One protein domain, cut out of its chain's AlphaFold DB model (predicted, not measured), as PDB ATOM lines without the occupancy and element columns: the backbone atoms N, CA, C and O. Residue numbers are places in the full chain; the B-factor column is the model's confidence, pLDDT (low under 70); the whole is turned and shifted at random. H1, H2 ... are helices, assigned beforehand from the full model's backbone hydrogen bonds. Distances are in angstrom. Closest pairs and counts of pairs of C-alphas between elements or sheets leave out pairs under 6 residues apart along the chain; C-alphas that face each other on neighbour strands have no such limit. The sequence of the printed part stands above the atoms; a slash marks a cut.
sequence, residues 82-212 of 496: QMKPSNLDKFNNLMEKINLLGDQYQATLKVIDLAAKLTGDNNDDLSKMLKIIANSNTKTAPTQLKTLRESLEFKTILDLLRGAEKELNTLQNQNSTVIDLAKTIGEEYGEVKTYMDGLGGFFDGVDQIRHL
ATOM      1  N   GLN A  82      63.409  17.238 -19.177       81.25
ATOM      2  CA  GLN A  82      63.117  16.120 -18.267       81.25
ATOM      3  C   GLN A  82      62.578  16.596 -16.908       81.25
ATOM      4  O   GLN A  82      62.102  15.790 -16.122       81.25
ATOM      5  N   MET A  83      62.633  17.905 -16.636       83.44
ATOM      6  CA  MET A  83      62.106  18.515 -15.408       83.44
ATOM      7  C   MET A  83      60.616  18.866 -15.500       83.44
ATOM      8  O   MET A  83      60.031  19.341 -14.530       83.44
ATOM      9  N   LYS A  84      60.004  18.700 -16.675       86.69
ATOM     10  CA  LYS A  84      58.590  18.987 -16.908       86.69
ATOM     11  C   LYS A  84      57.876  17.690 -17.295       86.69
ATOM     12  O   LYS A  84      58.306  17.056 -18.260       86.69
ATOM     13  N   PRO A  85      56.770  17.330 -16.622       90.00
ATOM     14  CA  PRO A  85      55.962  16.187 -17.020       90.00
ATOM     15  C   PRO A  85      55.452  16.341 -18.454       90.00
ATOM     16  O   PRO A  85      55.013  17.420 -18.867       90.00
ATOM     17  N   SER A  86      55.475  15.252 -19.221       89.44
ATOM     18  CA  SER A  86      55.060  15.255 -20.630       89.44
ATOM     19  C   SER A  86      53.566  15.518 -20.823       89.44
ATOM     20  O   SER A  86      53.151  15.884 -21.918       89.44
ATOM     21  N   ASN A  87      52.753  15.334 -19.779       93.81
ATOM     22  CA  ASN A  87      51.304  15.514 -19.805       93.81
ATOM     23  C   ASN A  87      50.828  16.823 -19.142       93.81
ATOM     24  O   ASN A  87      49.648  16.913 -18.810       93.81
ATOM     25  N   LEU A  88      51.696  17.836 -18.958       90.88
ATOM     26  CA  LEU A  88      51.330  19.092 -18.271       90.88
ATOM     27  C   LEU A  88      50.018  19.699 -18.794       90.88
ATOM     28  O   LEU A  88      49.170  20.084 -17.998       90.88
ATOM     29  N   ASP A  89      49.833  19.770 -20.113       93.75
ATOM     30  CA  ASP A  89      48.647  20.413 -20.694       93.75
ATOM     31  C   ASP A  89      47.359  19.645 -20.361       93.75
ATOM     32  O   ASP A  89      46.322  20.245 -20.084       93.75
ATOM     33  N   LYS A  90      47.435  18.308 -20.316       94.31
ATOM     34  CA  LYS A  90      46.310  17.459 -19.907       94.31
ATOM     35  C   LYS A  90      46.017  17.588 -18.417       94.31
ATOM     36  O   LYS A  90      44.856  17.684 -18.038       94.31
ATOM     37  N   PHE A  91      47.060  17.630 -17.589       94.62
ATOM     38  CA  PHE A  91      46.927  17.849 -16.151       94.62
ATOM     39  C   PHE A  91      46.291  19.212 -15.844       94.62
ATOM     40  O   PHE A  91      45.358  19.286 -15.051       94.62
ATOM     41  N   ASN A  92      46.738  20.278 -16.511       94.00
ATOM     42  CA  ASN A  92      46.167  21.615 -16.345       94.00
ATOM     43  C   ASN A  92      44.686  21.649 -16.741       94.00
ATOM     44  O   ASN A  92      43.874  22.181 -15.995       94.00
ATOM     45  N   ASN A  93      44.323  21.019 -17.862       93.69
ATOM     46  CA  ASN A  93      42.931  20.912 -18.303       93.69
ATOM     47  C   ASN A  93      42.068  20.129 -17.292       93.69
ATOM     48  O   ASN A  93      40.979  20.567 -16.923       93.69
ATOM     49  N   LEU A  94      42.575  19.008 -16.766       94.94
ATOM     50  CA  LEU A  94      41.911  18.279 -15.685       94.94
ATOM     51  C   LEU A  94      41.709  19.171 -14.449       94.94
ATOM     52  O   LEU A  94      40.634  19.166 -13.853       94.94
ATOM     53  N   MET A  95      42.714  19.965 -14.079       93.94
ATOM     54  CA  MET A  95      42.637  20.846 -12.916       93.94
ATOM     55  C   MET A  95      41.638  21.994 -13.116       93.94
ATOM     56  O   MET A  95      40.894  22.324 -12.194       93.94
ATOM     57  N   GLU A  96      41.547  22.552 -14.324       93.06
ATOM     58  CA  GLU A  96      40.501  23.512 -14.695       93.06
ATOM     59  C   GLU A  96      39.101  22.903 -14.549       93.06
ATOM     60  O   GLU A  96      38.228  23.528 -13.949       93.06
ATOM     61  N   LYS A  97      38.894  21.660 -15.008       91.69
ATOM     62  CA  LYS A  97      37.618  20.944 -14.830       91.69
ATOM     63  C   LYS A  97      37.299  20.697 -13.356       91.69
ATOM     64  O   LYS A  97      36.158  20.895 -12.949       91.69
ATOM     65  N   ILE A  98      38.281  20.286 -12.549       92.94
ATOM     66  CA  ILE A  98      38.101  20.070 -11.102       92.94
ATOM     67  C   ILE A  98      37.706  21.378 -10.407       92.94
ATOM     68  O   ILE A  98      36.764  21.387  -9.614       92.94
ATOM     69  N   ASN A  99      38.384  22.481 -10.725       92.00
ATOM     70  CA  ASN A  99      38.056  23.795 -10.174       92.00
ATOM     71  C   ASN A  99      36.648  24.230 -10.587       92.00
ATOM     72  O   ASN A  99      35.855  24.620  -9.735       92.00
ATOM     73  N   LEU A 100      36.305  24.069 -11.868       90.38
ATOM     74  CA  LEU A 100      34.976  24.381 -12.379       90.38
ATOM     75  C   LEU A 100      33.883  23.552 -11.688       90.38
ATOM     76  O   LEU A 100      32.824  24.086 -11.364       90.38
ATOM     77  N   LEU A 101      34.134  22.266 -11.416       91.06
ATOM     78  CA  LEU A 101      33.201  21.415 -10.673       91.06
ATOM     79  C   LEU A 101      32.998  21.938  -9.248       91.06
ATOM     80  O   LEU A 101      31.868  21.974  -8.760       91.06
ATOM     81  N   GLY A 102      34.083  22.361  -8.594       90.25
ATOM     82  CA  GLY A 102      34.039  22.998  -7.280       90.25
ATOM     83  C   GLY A 102      33.199  24.275  -7.286       90.25
ATOM     84  O   GLY A 102      32.312  24.427  -6.444       90.25
ATOM     85  N   ASP A 103      33.415  25.146  -8.270       89.75
ATOM     86  CA  ASP A 103      32.661  26.391  -8.434       89.75
ATOM     87  C   ASP A 103      31.170  26.124  -8.686       89.75
ATOM     88  O   ASP A 103      30.311  26.729  -8.040       89.75
ATOM     89  N   GLN A 104      30.839  25.167  -9.560       89.19
ATOM     90  CA  GLN A 104      29.455  24.765  -9.822       89.19
ATOM     91  C   GLN A 104      28.783  24.159  -8.583       89.19
ATOM     92  O   GLN A 104      27.613  24.443  -8.309       89.19
ATOM     93  N   TYR A 105      29.502  23.343  -7.810       88.75
ATOM     94  CA  TYR A 105      28.984  22.762  -6.572       88.75
ATOM     95  C   TYR A 105      28.669  23.846  -5.534       88.75
ATOM     96  O   TYR A 105      27.564  23.877  -4.986       88.75
ATOM     97  N   GLN A 106      29.594  24.785  -5.312       89.75
ATOM     98  CA  GLN A 106      29.383  25.904  -4.389       89.75
ATOM     99  C   GLN A 106      28.236  26.812  -4.843       89.75
ATOM    100  O   GLN A 106      27.380  27.178  -4.033       89.75
ATOM    101  N   ALA A 107      28.162  27.122  -6.138       90.62
ATOM    102  CA  ALA A 107      27.059  27.888  -6.705       90.62
ATOM    103  C   ALA A 107      25.712  27.169  -6.514       90.62
ATOM    104  O   ALA A 107      24.726  27.794  -6.126       90.62
ATOM    105  N   THR A 108      25.673  25.844  -6.691       89.56
ATOM    106  CA  THR A 108      24.465  25.037  -6.459       89.56
ATOM    107  C   THR A 108      24.010  25.113  -5.003       89.56
ATOM    108  O   THR A 108      22.833  25.359  -4.746       89.56
ATOM    109  N   LEU A 109      24.927  24.972  -4.037       90.25
ATOM    110  CA  LEU A 109      24.604  25.109  -2.611       90.25
ATOM    111  C   LEU A 109      24.029  26.492  -2.279       90.25
ATOM    112  O   LEU A 109      23.063  26.595  -1.526       90.25
ATOM    113  N   LYS A 110      24.587  27.553  -2.870       90.56
ATOM    114  CA  LYS A 110      24.105  28.929  -2.692       90.56
ATOM    115  C   LYS A 110      22.718  29.151  -3.289       90.56
ATOM    116  O   LYS A 110      21.900  29.823  -2.670       90.56
ATOM    117  N   VAL A 111      22.423  28.563  -4.448       90.19
ATOM    118  CA  VAL A 111      21.083  28.632  -5.053       90.19
ATOM    119  C   VAL A 111      20.059  27.836  -4.240       90.19
ATOM    120  O   VAL A 111      18.925  28.289  -4.089       90.19
ATOM    121  N   ILE A 112      20.445  26.696  -3.657       90.81
ATOM    122  CA  ILE A 112      19.588  25.943  -2.727       90.81
ATOM    123  C   ILE A 112      19.298  26.770  -1.464       90.81
ATOM    124  O   ILE A 112      18.141  26.873  -1.062       90.81
ATOM    125  N   ASP A 113      20.317  27.396  -0.865       91.25
ATOM    126  CA  ASP A 113      20.161  28.294   0.291       91.25
ATOM    127  C   ASP A 113      19.254  29.492  -0.037       91.25
ATOM    128  O   ASP A 113      18.354  29.829   0.731       91.25
ATOM    129  N   LEU A 114      19.422  30.093  -1.217       92.25
ATOM    130  CA  LEU A 114      18.537  31.145  -1.713       92.25
ATOM    131  C   LEU A 114      17.090  30.651  -1.837       92.25
ATOM    132  O   LEU A 114      16.176  31.323  -1.364       92.25
ATOM    133  N   ALA A 115      16.867  29.482  -2.441       90.50
ATOM    134  CA  ALA A 115      15.531  28.905  -2.576       90.50
ATOM    135  C   ALA A 115      14.888  28.636  -1.204       90.50
ATOM    136  O   ALA A 115      13.703  28.920  -1.016       90.50
ATOM    137  N   ALA A 116      15.664  28.159  -0.228       91.44
ATOM    138  CA  ALA A 116      15.208  27.961   1.145       91.44
ATOM    139  C   ALA A 116      14.839  29.290   1.828       91.44
ATOM    140  O   ALA A 116      13.770  29.394   2.423       91.44
ATOM    141  N   LYS A 117      15.660  30.337   1.679       91.38
ATOM    142  CA  LYS A 117      15.371  31.682   2.212       91.38
ATOM    143  C   LYS A 117      14.132  32.312   1.589       91.38
ATOM    144  O   LYS A 117      13.376  32.988   2.283       91.38
ATOM    145  N   LEU A 118      13.920  32.098   0.290       90.25
ATOM    146  CA  LEU A 118      12.747  32.590  -0.431       90.25
ATOM    147  C   LEU A 118      11.468  31.861   0.004       90.25
ATOM    148  O   LEU A 118      10.447  32.501   0.222       90.25
ATOM    149  N   THR A 119      11.521  30.535   0.148       87.31
ATOM    150  CA  THR A 119      10.345  29.706   0.487       87.31
ATOM    151  C   THR A 119      10.077  29.581   1.990       87.31
ATOM    152  O   THR A 119       8.979  29.185   2.376       87.31
ATOM    153  N   GLY A 120      11.050  29.933   2.831       89.69
ATOM    154  CA  GLY A 120      10.946  29.999   4.287       89.69
ATOM    155  C   GLY A 120      10.827  31.441   4.772       89.69
ATOM    156  O   GLY A 120       9.744  32.023   4.729       89.69
ATOM    157  N   ASP A 121      11.954  32.012   5.206       86.62
ATOM    158  CA  ASP A 121      12.049  33.307   5.901       86.62
ATOM    159  C   ASP A 121      11.357  34.471   5.175       86.62
ATOM    160  O   ASP A 121      10.842  35.380   5.820       86.62
ATOM    161  N   ASN A 122      11.320  34.444   3.838       90.31
ATOM    162  CA  ASN A 122      10.772  35.525   3.012       90.31
ATOM    163  C   ASN A 122       9.490  35.129   2.253       90.31
ATOM    164  O   ASN A 122       9.053  35.846   1.350       90.31
ATOM    165  N   ASN A 123       8.854  34.007   2.609       91.62
ATOM    166  CA  ASN A 123       7.636  33.538   1.940       91.62
ATOM    167  C   ASN A 123       6.461  34.523   2.096       91.62
ATOM    168  O   ASN A 123       5.669  34.736   1.170       91.62
ATOM    169  N   ASP A 124       6.367  35.166   3.261       92.00
ATOM    170  CA  ASP A 124       5.368  36.202   3.521       92.00
ATOM    171  C   ASP A 124       5.601  37.437   2.646       92.00
ATOM    172  O   ASP A 124       4.647  38.010   2.113       92.00
ATOM    173  N   ASP A 125       6.861  37.814   2.436       91.75
ATOM    174  CA  ASP A 125       7.230  38.955   1.601       91.75
ATOM    175  C   ASP A 125       6.945  38.674   0.119       91.75
ATOM    176  O   ASP A 125       6.324  39.505  -0.552       91.75
ATOM    177  N   LEU A 126       7.236  37.460  -0.368       90.00
ATOM    178  CA  LEU A 126       6.794  37.002  -1.693       90.00
ATOM    179  C   LEU A 126       5.265  37.034  -1.831       90.00
ATOM    180  O   LEU A 126       4.731  37.527  -2.826       90.00
ATOM    181  N   SER A 127       4.539  36.557  -0.820       90.88
ATOM    182  CA  SER A 127       3.072  36.535  -0.824       90.88
ATOM    183  C   SER A 127       2.470  37.943  -0.858       90.88
ATOM    184  O   SER A 127       1.474  38.183  -1.548       90.88
ATOM    185  N   LYS A 128       3.065  38.902  -0.142       91.81
ATOM    186  CA  LYS A 128       2.666  40.317  -0.185       91.81
ATOM    187  C   LYS A 128       2.976  40.946  -1.545       91.81
ATOM    188  O   LYS A 128       2.113  41.638  -2.082       91.81
ATOM    189  N   MET A 129       4.137  40.659  -2.139       91.69
ATOM    190  CA  MET A 129       4.467  41.105  -3.500       91.69
ATOM    191  C   MET A 129       3.436  40.609  -4.521       91.69
ATOM    192  O   MET A 129       2.947  41.400  -5.329       91.69
ATOM    193  N   LEU A 130       3.041  39.333  -4.443       90.50
ATOM    194  CA  LEU A 130       2.008  38.752  -5.309       90.50
ATOM    195  C   LEU A 130       0.638  39.425  -5.125       90.50
ATOM    196  O   LEU A 130      -0.079  39.633  -6.103       90.50
ATOM    197  N   LYS A 131       0.280  39.826  -3.897       92.38
ATOM    198  CA  LYS A 131      -0.958  40.581  -3.627       92.38
ATOM    199  C   LYS A 131      -0.947  41.977  -4.255       92.38
ATOM    200  O   LYS A 131      -1.985  42.406  -4.751       92.38
ATOM    201  N   ILE A 132       0.197  42.670  -4.275       89.38
ATOM    202  CA  ILE A 132       0.324  44.006  -4.897       89.38
ATOM    203  C   ILE A 132       0.011  43.940  -6.399       89.38
ATOM    204  O   ILE A 132      -0.672  44.818  -6.931       89.38
ATOM    205  N   ILE A 133       0.475  42.885  -7.071       87.88
ATOM    206  CA  ILE A 133       0.302  42.691  -8.519       87.88
ATOM    207  C   ILE A 133      -0.961  41.899  -8.892       87.88
ATOM    208  O   ILE A 133      -1.172  41.574 -10.059       87.88
ATOM    209  N   ALA A 134      -1.818  41.568  -7.926       89.75
ATOM    210  CA  ALA A 134      -3.039  40.822  -8.202       89.75
ATOM    211  C   ALA A 134      -4.002  41.639  -9.087       89.75
ATOM    212  O   ALA A 134      -4.143  42.854  -8.931       89.75
ATOM    213  N   ASN A 135      -4.701  40.962 -10.006       84.88
ATOM    214  CA  ASN A 135      -5.738  41.547 -10.872       84.88
ATOM    215  C   ASN A 135      -5.277  42.772 -11.698       84.88
ATOM    216  O   ASN A 135      -6.058  43.696 -11.947       84.88
ATOM    217  N   SER A 136      -4.008  42.798 -12.120       85.56
ATOM    218  CA  SER A 136      -3.460  43.870 -12.957       85.56
ATOM    219  C   SER A 136      -4.154  43.987 -14.318       85.56
ATOM    220  O   SER A 136      -4.411  42.999 -15.000       85.56
ATOM    221  N   ASN A 137      -4.405  45.224 -14.748       89.00
ATOM    222  CA  ASN A 137      -4.864  45.572 -16.093       89.00
ATOM    223  C   ASN A 137      -4.172  46.858 -16.573       89.00
ATOM    224  O   ASN A 137      -3.421  47.488 -15.830       89.00
ATOM    225  N   THR A 138      -4.437  47.284 -17.809       87.12
ATOM    226  CA  THR A 138      -3.768  48.442 -18.430       87.12
ATOM    227  C   THR A 138      -3.929  49.760 -17.662       87.12
ATOM    228  O   THR A 138      -3.093  50.646 -17.818       87.12
ATOM    229  N   LYS A 139      -4.955  49.897 -16.809       86.81
ATOM    230  CA  LYS A 139      -5.180  51.087 -15.971       86.81
ATOM    231  C   LYS A 139      -4.523  50.981 -14.593       86.81
ATOM    232  O   LYS A 139      -4.065  51.990 -14.070       86.81
ATOM    233  N   THR A 140      -4.482  49.790 -13.995       88.50
ATOM    234  CA  THR A 140      -3.951  49.577 -12.634       88.50
ATOM    235  C   THR A 140      -2.458  49.248 -12.608       88.50
ATOM    236  O   THR A 140      -1.784  49.556 -11.626       88.50
ATOM    237  N   ALA A 141      -1.918  48.700 -13.701       89.19
ATOM    238  CA  ALA A 141      -0.535  48.244 -13.790       89.19
ATOM    239  C   ALA A 141       0.524  49.333 -13.515       89.19
ATOM    240  O   ALA A 141       1.462  49.037 -12.772       89.19
ATOM    241  N   PRO A 142       0.414  50.587 -14.016       91.44
ATOM    242  CA  PRO A 142       1.418  51.617 -13.725       91.44
ATOM    243  C   PRO A 142       1.526  51.933 -12.227       91.44
ATOM    244  O   PRO A 142       2.629  52.056 -11.691       91.44
ATOM    245  N   THR A 143       0.386  52.012 -11.537       91.00
ATOM    246  CA  THR A 143       0.331  52.274 -10.093       91.00
ATOM    247  C   THR A 143       0.843  51.077  -9.296       91.00
ATOM    248  O   THR A 143       1.675  51.258  -8.415       91.00
ATOM    249  N   GLN A 144       0.430  49.852  -9.642       92.38
ATOM    250  CA  GLN A 144       0.897  48.629  -8.977       92.38
ATOM    251  C   GLN A 144       2.407  48.425  -9.132       92.38
ATOM    252  O   GLN A 144       3.072  48.050  -8.171       92.38
ATOM    253  N   LEU A 145       2.971  48.732 -10.305       90.25
ATOM    254  CA  LEU A 145       4.416  48.685 -10.531       90.25
ATOM    255  C   LEU A 145       5.163  49.698  -9.655       90.25
ATOM    256  O   LEU A 145       6.217  49.372  -9.106       90.25
ATOM    257  N   LYS A 146       4.629  50.919  -9.515       92.62
ATOM    258  CA  LYS A 146       5.202  51.936  -8.625       92.62
ATOM    259  C   LYS A 146       5.170  51.461  -7.168       92.62
ATOM    260  O   LYS A 146       6.212  51.448  -6.522       92.62
ATOM    261  N   THR A 147       4.016  50.985  -6.696       92.75
ATOM    262  CA  THR A 147       3.845  50.440  -5.340       92.75
ATOM    263  C   THR A 147       4.768  49.250  -5.078       92.75
ATOM    264  O   THR A 147       5.391  49.187  -4.023       92.75
ATOM    265  N   LEU A 148       4.918  48.337  -6.042       92.81
ATOM    266  CA  LEU A 148       5.820  47.195  -5.918       92.81
ATOM    267  C   LEU A 148       7.272  47.658  -5.747       92.81
ATOM    268  O   LEU A 148       7.935  47.224  -4.816       92.81
ATOM    269  N   ARG A 149       7.754  48.586  -6.585       91.06
ATOM    270  CA  ARG A 149       9.132  49.112  -6.500       91.06
ATOM    271  C   ARG A 149       9.419  49.866  -5.200       91.06
ATOM    272  O   ARG A 149      10.565  49.901  -4.752       91.06
ATOM    273  N   GLU A 150       8.404  50.499  -4.622       93.50
ATOM    274  CA  GLU A 150       8.517  51.238  -3.362       93.50
ATOM    275  C   GLU A 150       8.440  50.318  -2.130       93.50
ATOM    276  O   GLU A 150       8.998  50.679  -1.090       93.50
ATOM    277  N   SER A 151       7.818  49.136  -2.257       94.19
ATOM    278  CA  SER A 151       7.638  48.170  -1.164       94.19
ATOM    279  C   SER A 151       8.963  47.657  -0.592       94.19
ATOM    280  O   SER A 151       9.957  47.496  -1.308       94.19
ATOM    281  N   LEU A 152       8.976  47.413   0.722       92.25
ATOM    282  CA  LEU A 152      10.143  46.870   1.415       92.25
ATOM    283  C   LEU A 152      10.376  45.418   0.990       92.25
ATOM    284  O   LEU A 152      11.506  45.035   0.720       92.25
ATOM    285  N   GLU A 153       9.292  44.663   0.830       92.88
ATOM    286  CA  GLU A 153       9.282  43.269   0.396       92.88
ATOM    287  C   GLU A 153      10.005  43.086  -0.944       92.88
ATOM    288  O   GLU A 153      10.886  42.240  -1.071       92.88
ATOM    289  N   PHE A 154       9.701  43.935  -1.934       91.94
ATOM    290  CA  PHE A 154      10.381  43.895  -3.230       91.94
ATOM    291  C   PHE A 154      11.880  44.173  -3.113       91.94
ATOM    292  O   PHE A 154      12.667  43.514  -3.789       91.94
ATOM    293  N   LYS A 155      12.288  45.127  -2.267       92.44
ATOM    294  CA  LYS A 155      13.709  45.442  -2.052       92.44
ATOM    295  C   LYS A 155      14.436  44.277  -1.381       92.44
ATOM    296  O   LYS A 155      15.478  43.875  -1.883       92.44
ATOM    297  N   THR A 156      13.845  43.680  -0.346       91.75
ATOM    298  CA  THR A 156      14.391  42.505   0.351       91.75
ATOM    299  C   THR A 156      14.605  41.329  -0.606       91.75
ATOM    300  O   THR A 156      15.696  40.765  -0.665       91.75
ATOM    301  N   ILE A 157      13.594  40.984  -1.413       92.06
ATOM    302  CA  ILE A 157      13.702  39.888  -2.389       92.06
ATOM    303  C   ILE A 157      14.713  40.221  -3.495       92.06
ATOM    304  O   ILE A 157      15.499  39.361  -3.890       92.06
ATOM    305  N   LEU A 158      14.730  41.463  -3.988       91.06
ATOM    306  CA  LEU A 158      15.685  41.893  -5.008       91.06
ATOM    307  C   LEU A 158      17.133  41.823  -4.503       91.06
ATOM    308  O   LEU A 158      18.006  41.395  -5.254       91.06
ATOM    309  N   ASP A 159      17.388  42.209  -3.254       92.50
ATOM    310  CA  ASP A 159      18.721  42.150  -2.648       92.50
ATOM    311  C   ASP A 159      19.187  40.700  -2.450       92.50
ATOM    312  O   ASP A 159      20.344  40.389  -2.734       92.50
ATOM    313  N   LEU A 160      18.284  39.786  -2.071       91.75
ATOM    314  CA  LEU A 160      18.578  38.348  -2.014       91.75
ATOM    315  C   LEU A 160      18.952  37.779  -3.389       91.75
ATOM    316  O   LEU A 160      19.940  37.055  -3.506       91.75
ATOM    317  N   LEU A 161      18.195  38.128  -4.435       90.56
ATOM    318  CA  LEU A 161      18.468  37.677  -5.805       90.56
ATOM    319  C   LEU A 161      19.782  38.256  -6.348       90.56
ATOM    320  O   LEU A 161      20.570  37.528  -6.947       90.56
ATOM    321  N   ARG A 162      20.053  39.545  -6.103       90.81
ATOM    322  CA  ARG A 162      21.330  40.190  -6.464       90.81
ATOM    323  C   ARG A 162      22.511  39.578  -5.723       90.81
ATOM    324  O   ARG A 162      23.569  39.391  -6.312       90.81
ATOM    325  N   GLY A 163      22.322  39.216  -4.455       89.50
ATOM    326  CA  GLY A 163      23.338  38.546  -3.645       89.50
ATOM    327  C   GLY A 163      23.768  37.175  -4.176       89.50
ATOM    328  O   GLY A 163      24.815  36.690  -3.761       89.50
ATOM    329  N   ALA A 164      22.998  36.574  -5.090       91.12
ATOM    330  CA  ALA A 164      23.284  35.283  -5.718       91.12
ATOM    331  C   ALA A 164      23.555  35.380  -7.234       91.12
ATOM    332  O   ALA A 164      23.627  34.360  -7.923       91.12
ATOM    333  N   GLU A 165      23.671  36.592  -7.787       89.56
ATOM    334  CA  GLU A 165      23.799  36.818  -9.233       89.56
ATOM    335  C   GLU A 165      25.043  36.131  -9.820       89.56
ATOM    336  O   GLU A 165      24.983  35.527 -10.894       89.56
ATOM    337  N   LYS A 166      26.170  36.174  -9.103       89.62
ATOM    338  CA  LYS A 166      27.420  35.533  -9.530       89.62
ATOM    339  C   LYS A 166      27.253  34.015  -9.641       89.62
ATOM    340  O   LYS A 166      27.691  33.415 -10.622       89.62
ATOM    341  N   GLU A 167      26.622  33.398  -8.651       90.31
ATOM    342  CA  GLU A 167      26.397  31.958  -8.575       90.31
ATOM    343  C   GLU A 167      25.398  31.496  -9.642       90.31
ATOM    344  O   GLU A 167      25.647  30.508 -10.330       90.31
ATOM    345  N   LEU A 168      24.320  32.254  -9.863       86.88
ATOM    346  CA  LEU A 168      23.359  31.994 -10.941       86.88
ATOM    347  C   LEU A 168      24.025  32.067 -12.323       86.88
ATOM    348  O   LEU A 168      23.860  31.155 -13.134       86.88
ATOM    349  N   ASN A 169      24.853  33.086 -12.566       87.25
ATOM    350  CA  ASN A 169      25.631  33.212 -13.802       87.25
ATOM    351  C   ASN A 169      26.649  32.071 -13.972       87.25
ATOM    352  O   ASN A 169      26.872  31.601 -15.090       87.25
ATOM    353  N   THR A 170      27.247  31.608 -12.871       85.88
ATOM    354  CA  THR A 170      28.190  30.479 -12.865       85.88
ATOM    355  C   THR A 170      27.512  29.184 -13.303       85.88
ATOM    356  O   THR A 170      28.147  28.391 -13.990       85.88
ATOM    357  N   LEU A 171      26.234  28.983 -12.965       83.62
ATOM    358  CA  LEU A 171      25.449  27.814 -13.377       83.62
ATOM    359  C   LEU A 171      24.847  27.955 -14.785       83.62
ATOM    360  O   LEU A 171      24.687  26.955 -15.479       83.62
ATOM    361  N   GLN A 172      24.514  29.175 -15.217       80.94
ATOM    362  CA  GLN A 172      23.848  29.423 -16.500       80.94
ATOM    363  C   GLN A 172      24.802  29.395 -17.705       80.94
ATOM    364  O   GLN A 172      24.414  28.960 -18.786       80.94
ATOM    365  N   ASN A 173      26.049  29.840 -17.538       71.00
ATOM    366  CA  ASN A 173      26.995  30.038 -18.645       71.00
ATOM    367  C   ASN A 173      27.879  28.814 -18.943       71.00
ATOM    368  O   ASN A 173      29.013  28.970 -19.394       71.00
ATOM    369  N   GLN A 174      27.397  27.599 -18.673       69.44
ATOM    370  CA  GLN A 174      28.223  26.390 -18.739       69.44
ATOM    371  C   GLN A 174      27.779  25.451 -19.855       69.44
ATOM    372  O   GLN A 174      26.608  25.104 -19.978       69.44
ATOM    373  N   ASN A 175      28.755  24.986 -20.635       70.56
ATOM    374  CA  ASN A 175      28.551  24.027 -21.726       70.56
ATOM    375  C   ASN A 175      28.453  22.569 -21.239       70.56
ATOM    376  O   ASN A 175      28.333  21.655 -22.053       70.56
ATOM    377  N   SER A 176      28.568  22.320 -19.932       75.00
ATOM    378  CA  SER A 176      28.629  20.973 -19.355       75.00
ATOM    379  C   SER A 176      27.918  20.924 -18.010       75.00
ATOM    380  O   SER A 176      28.059  21.839 -17.193       75.00
ATOM    381  N   THR A 177      27.161  19.851 -17.774       80.12
ATOM    382  CA  THR A 177      26.494  19.636 -16.488       80.12
ATOM    383  C   THR A 177      27.494  19.176 -15.424       80.12
ATOM    384  O   THR A 177      28.531  18.592 -15.742       80.12
ATOM    385  N   VAL A 178      27.150  19.375 -14.147       81.50
ATOM    386  CA  VAL A 178      27.923  18.879 -12.990       81.50
ATOM    387  C   VAL A 178      28.204  17.373 -13.108       81.50
ATOM    388  O   VAL A 178      29.296  16.913 -12.781       81.50
ATOM    389  N   ILE A 179      27.230  16.601 -13.607       83.81
ATOM    390  CA  ILE A 179      27.332  15.142 -13.767       83.81
ATOM    391  C   ILE A 179      28.336  14.787 -14.870       83.81
ATOM    392  O   ILE A 179      29.197  13.932 -14.660       83.81
ATOM    393  N   ASP A 180      28.260  15.457 -16.022       86.62
ATOM    394  CA  ASP A 180      29.174  15.216 -17.146       86.62
ATOM    395  C   ASP A 180      30.615  15.591 -16.784       86.62
ATOM    396  O   ASP A 180      31.559  14.867 -17.109       86.62
ATOM    397  N   LEU A 181      30.782  16.696 -16.056       89.00
ATOM    398  CA  LEU A 181      32.078  17.177 -15.596       89.00
ATOM    399  C   LEU A 181      32.699  16.209 -14.578       89.00
ATOM    400  O   LEU A 181      33.856  15.822 -14.730       89.00
ATOM    401  N   ALA A 182      31.920  15.746 -13.595       89.00
ATOM    402  CA  ALA A 182      32.370  14.757 -12.613       89.00
ATOM    403  C   ALA A 182      32.767  13.424 -13.267       89.00
ATOM    404  O   ALA A 182      33.788  12.836 -12.906       89.00
ATOM    405  N   LYS A 183      31.999  12.966 -14.263       92.50
ATOM    406  CA  LYS A 183      32.330  11.764 -15.037       92.50
ATOM    407  C   LYS A 183      33.640  11.937 -15.812       92.50
ATOM    408  O   LYS A 183      34.513  11.081 -15.714       92.50
ATOM    409  N   THR A 184      33.795  13.065 -16.506       91.81
ATOM    410  CA  THR A 184      35.009  13.397 -17.269       91.81
ATOM    411  C   THR A 184      36.242  13.443 -16.364       91.81
ATOM    412  O   THR A 184      37.276  12.874 -16.699       91.81
ATOM    413  N   ILE A 185      36.128  14.055 -15.180       93.50
ATOM    414  CA  ILE A 185      37.207  14.074 -14.180       93.50
ATOM    415  C   ILE A 185      37.572  12.653 -13.747       93.50
ATOM    416  O   ILE A 185      38.755  12.343 -13.649       93.50
ATOM    417  N   GLY A 186      36.585  11.785 -13.506       92.62
ATOM    418  CA  GLY A 186      36.827  10.387 -13.143       92.62
ATOM    419  C   GLY A 186      37.568   9.603 -14.230       92.62
ATOM    420  O   GLY A 186      38.479   8.839 -13.918       92.62
ATOM    421  N   GLU A 187      37.216   9.822 -15.498       94.81
ATOM    422  CA  GLU A 187      37.870   9.194 -16.656       94.81
ATOM    423  C   GLU A 187      39.306   9.709 -16.865       94.81
ATOM    424  O   GLU A 187      40.206   8.934 -17.190       94.81
ATOM    425  N   GLU A 188      39.542  11.000 -16.631       95.19
ATOM    426  CA  GLU A 188      40.843  11.651 -16.814       95.19
ATOM    427  C   GLU A 188      41.736  11.616 -15.560       95.19
ATOM    428  O   GLU A 188      42.909  11.981 -15.636       95.19
ATOM    429  N   TYR A 189      41.241  11.138 -14.411       92.88
ATOM    430  CA  TYR A 189      41.946  11.207 -13.121       92.88
ATOM    431  C   TYR A 189      43.340  10.559 -13.139       92.88
ATOM    432  O   TYR A 189      44.247  10.980 -12.418       92.88
ATOM    433  N   GLY A 190      43.550   9.560 -14.006       93.62
ATOM    434  CA  GLY A 190      44.857   8.932 -14.218       93.62
ATOM    435  C   GLY A 190      45.966   9.912 -14.632       93.62
ATOM    436  O   GLY A 190      47.135   9.659 -14.344       93.62
ATOM    437  N   GLU A 191      45.624  11.056 -15.232       94.06
ATOM    438  CA  GLU A 191      46.578  12.105 -15.612       94.06
ATOM    439  C   GLU A 191      47.275  12.740 -14.393       94.06
ATOM    440  O   GLU A 191      48.416  13.189 -14.517       94.06
ATOM    441  N   VAL A 192      46.663  12.709 -13.197       92.56
ATOM    442  CA  VAL A 192      47.309  13.149 -11.943       92.56
ATOM    443  C   VAL A 192      48.510  12.269 -11.626       92.56
ATOM    444  O   VAL A 192      49.601  12.769 -11.359       92.56
ATOM    445  N   LYS A 193      48.329  10.947 -11.689       91.88
ATOM    446  CA  LYS A 193      49.411   9.995 -11.434       91.88
ATOM    447  C   LYS A 193      50.518  10.148 -12.474       91.88
ATOM    448  O   LYS A 193      51.679  10.238 -12.102       91.88
ATOM    449  N   THR A 194      50.163  10.261 -13.753       93.44
ATOM    450  CA  THR A 194      51.132  10.490 -14.839       93.44
ATOM    451  C   THR A 194      51.924  11.786 -14.642       93.44
ATOM    452  O   THR A 194      53.133  11.807 -14.874       93.44
ATOM    453  N   TYR A 195      51.270  12.855 -14.177       93.81
ATOM    454  CA  TYR A 195      51.931  14.120 -13.869       93.81
ATOM    455  C   TYR A 195      52.922  13.967 -12.712       93.81
ATOM    456  O   TYR A 195      54.081  14.358 -12.845       93.81
ATOM    457  N   MET A 196      52.486  13.350 -11.609       90.75
ATOM    458  CA  MET A 196      53.319  13.105 -10.428       90.75
ATOM    459  C   MET A 196      54.517  12.200 -10.736       90.75
ATOM    460  O   MET A 196      55.638  12.531 -10.357       90.75
ATOM    461  N   ASP A 197      54.306  11.109 -11.477       90.44
ATOM    462  CA  ASP A 197      55.369  10.192 -11.906       90.44
ATOM    463  C   ASP A 197      56.378  10.911 -12.834       90.44
ATOM    464  O   ASP A 197      57.576  10.626 -12.815       90.44
ATOM    465  N   GLY A 198      55.916  11.898 -13.611       89.62
ATOM    466  CA  GLY A 198      56.747  12.730 -14.483       89.62
ATOM    467  C   GLY A 198      57.597  13.792 -13.771       89.62
ATOM    468  O   GLY A 198      58.425  14.424 -14.428       89.62
ATOM    469  N   LEU A 199      57.425  14.010 -12.460       90.50
ATOM    470  CA  LEU A 199      58.207  14.990 -11.689       90.50
ATOM    471  C   LEU A 199      59.577  14.467 -11.234       90.50
ATOM    472  O   LEU A 199      60.339  15.234 -10.649       90.50
ATOM    473  N   GLY A 200      59.923  13.205 -11.513       88.88
ATOM    474  CA  GLY A 200      61.198  12.605 -11.095       88.88
ATOM    475  C   GLY A 200      62.413  13.474 -11.436       88.88
ATOM    476  O   GLY A 200      63.162  13.856 -10.545       88.88
ATOM    477  N   GLY A 201      62.527  13.933 -12.689       87.62
ATOM    478  CA  GLY A 201      63.642  14.791 -13.104       87.62
ATOM    479  C   GLY A 201      63.664  16.175 -12.436       87.62
ATOM    480  O   GLY A 201      64.729  16.769 -12.279       87.62
ATOM    481  N   PHE A 202      62.511  16.704 -12.011       89.19
ATOM    482  CA  PHE A 202      62.470  17.931 -11.210       89.19
ATOM    483  C   PHE A 202      63.054  17.685  -9.817       89.19
ATOM    484  O   PHE A 202      63.909  18.451  -9.373       89.19
ATOM    485  N   PHE A 203      62.631  16.607  -9.151       89.19
ATOM    486  CA  PHE A 203      63.145  16.253  -7.829       89.19
ATOM    487  C   PHE A 203      64.629  15.891  -7.867       89.19
ATOM    488  O   PHE A 203      65.366  16.373  -7.013       89.19
ATOM    489  N   ASP A 204      65.088  15.172  -8.892       88.56
ATOM    490  CA  ASP A 204      66.510  14.880  -9.106       88.56
ATOM    491  C   ASP A 204      67.328  16.173  -9.264       88.56
ATOM    492  O   ASP A 204      68.401  16.320  -8.680       88.56
ATOM    493  N   GLY A 205      66.809  17.153 -10.013       85.06
ATOM    494  CA  GLY A 205      67.450  18.461 -10.161       85.06
ATOM    495  C   GLY A 205      67.525  19.247  -8.848       85.06
ATOM    496  O   GLY A 205      68.554  19.854  -8.551       85.06
ATOM    497  N   VAL A 206      66.461  19.222  -8.040       85.12
ATOM    498  CA  VAL A 206      66.443  19.847  -6.706       85.12
ATOM    499  C   VAL A 206      67.407  19.140  -5.753       85.12
ATOM    500  O   VAL A 206      68.109  19.803  -4.990       85.12
ATOM    501  N   ASP A 207      67.484  17.813  -5.811       85.56
ATOM    502  CA  ASP A 207      68.368  17.023  -4.960       85.56
ATOM    503  C   ASP A 207      69.848  17.269  -5.290       85.56
ATOM    504  O   ASP A 207      70.665  17.438  -4.385       85.56
ATOM    505  N   GLN A 208      70.187  17.428  -6.576       85.31
ATOM    506  CA  GLN A 208      71.525  17.856  -7.006       85.31
ATOM    507  C   GLN A 208      71.902  19.238  -6.454       85.31
ATOM    508  O   GLN A 208      73.039  19.439  -6.031       85.31
ATOM    509  N   ILE A 209      70.955  20.184  -6.408       80.88
ATOM    510  CA  ILE A 209      71.179  21.504  -5.793       80.88
ATOM    511  C   ILE A 209      71.356  21.371  -4.277       80.88
ATOM    512  O   ILE A 209      72.188  22.056  -3.693       80.88
ATOM    513  N   ARG A 210      70.595  20.492  -3.618       78.62
ATOM    514  CA  ARG A 210      70.657  20.303  -2.163       78.62
ATOM    515  C   ARG A 210      71.983  19.699  -1.697       78.62
ATOM    516  O   ARG A 210      72.442  20.025  -0.607       78.62
ATOM    517  N   HIS A 211      72.591  18.843  -2.512       79.12
ATOM    518  CA  HIS A 211      73.877  18.207  -2.220       79.12
ATOM    519  C   HIS A 211      75.094  19.055  -2.616       79.12
ATOM    520  O   HIS A 211      76.234  18.625  -2.424       79.12
ATOM    521  N   LEU A 212      74.885  20.267  -3.140       75.81
ATOM    522  CA  LEU A 212      75.976  21.205  -3.357       75.81
ATOM    523  C   LEU A 212      76.624  21.593  -2.032       75.81
ATOM    524  O   LEU A 212      76.006  22.191  -1.150       75.81
TER     525      LEU A 212
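AT A GLANCE: This is residues 82 to 212 of the 496 residues of an uncharacterized protein of Caenorhabditis remanei (UniProt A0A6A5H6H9). A long, thin rod has one long helix, H1, as its spine; past residue 119 of H1 the backbone turns round through the hairpin H2 and H3, then runs back along H1 through the short helices H4 to H7. H8 goes on beyond the other end of H1, and residues 207 to 212 stick out. The printed part has 131 residues with eight named helices, H1 to H8 in chain order, and no named strand: all helix, the packing part aligned, part crossed. It is extended, with a radius of gyration of the C-alphas of 25.7 A and spans of 84 by 32 by 25 A.

HOW THE PARTS SIT: H1, residues 88 to 119, is the hub, touching four helices. With residues 103 to 111 alone it touches H5, residues 165 to 172, at a steep tilt of 61 degrees; the closest C-alphas, of Ala 107 and Glu 167, are 4.5 A apart. With residues 94 to 105 alone it touches H6, residues 178 to 188, at a shallow tilt of 23 degrees, opposite ways; the closest C-alphas, of Leu 101 and Val 178, are 6.3 A apart. With residues 88 to 94 alone it touches H7, residues 190 to 197; the closest C-alphas, of Phe 91 and Glu 191, are 5.8 A apart. H1 only just touches H4, residues 152 to 162, with 3 pairs of C-alphas within 8 A, the closest Leu 114 and Leu 160 at 7.2 A. H4 touches H2, residues 123 to 132; the closest C-alphas, of Asp 125 and Glu 153, are 4.9 A apart. H2 and H3, residues 141 to 150, form a hairpin; the closest C-alphas, of Ile 132 and Gln 144, are 6.2 A apart. H8, residues 200 to 210, touches no helix. Every O i to N i+4 pair is within hydrogen-bond range in H1 to H8.

IN THESE COORDINATES: H1 measures 46.3 A from C-alpha 88 at (51.330, 19.092, -18.271) to C-alpha 119 at (10.345, 29.706, 0.487). H8 ends with C-alpha 210 at (70.657, 20.303, -2.163).

THE WHOLE: The two C-alphas farthest apart, of Lys 139 and Leu 212, are 87.4 A apart. The printed part has no cut; no link is long. Mean pLDDT of the printed part is 89.3; residue 174 alone is under 70.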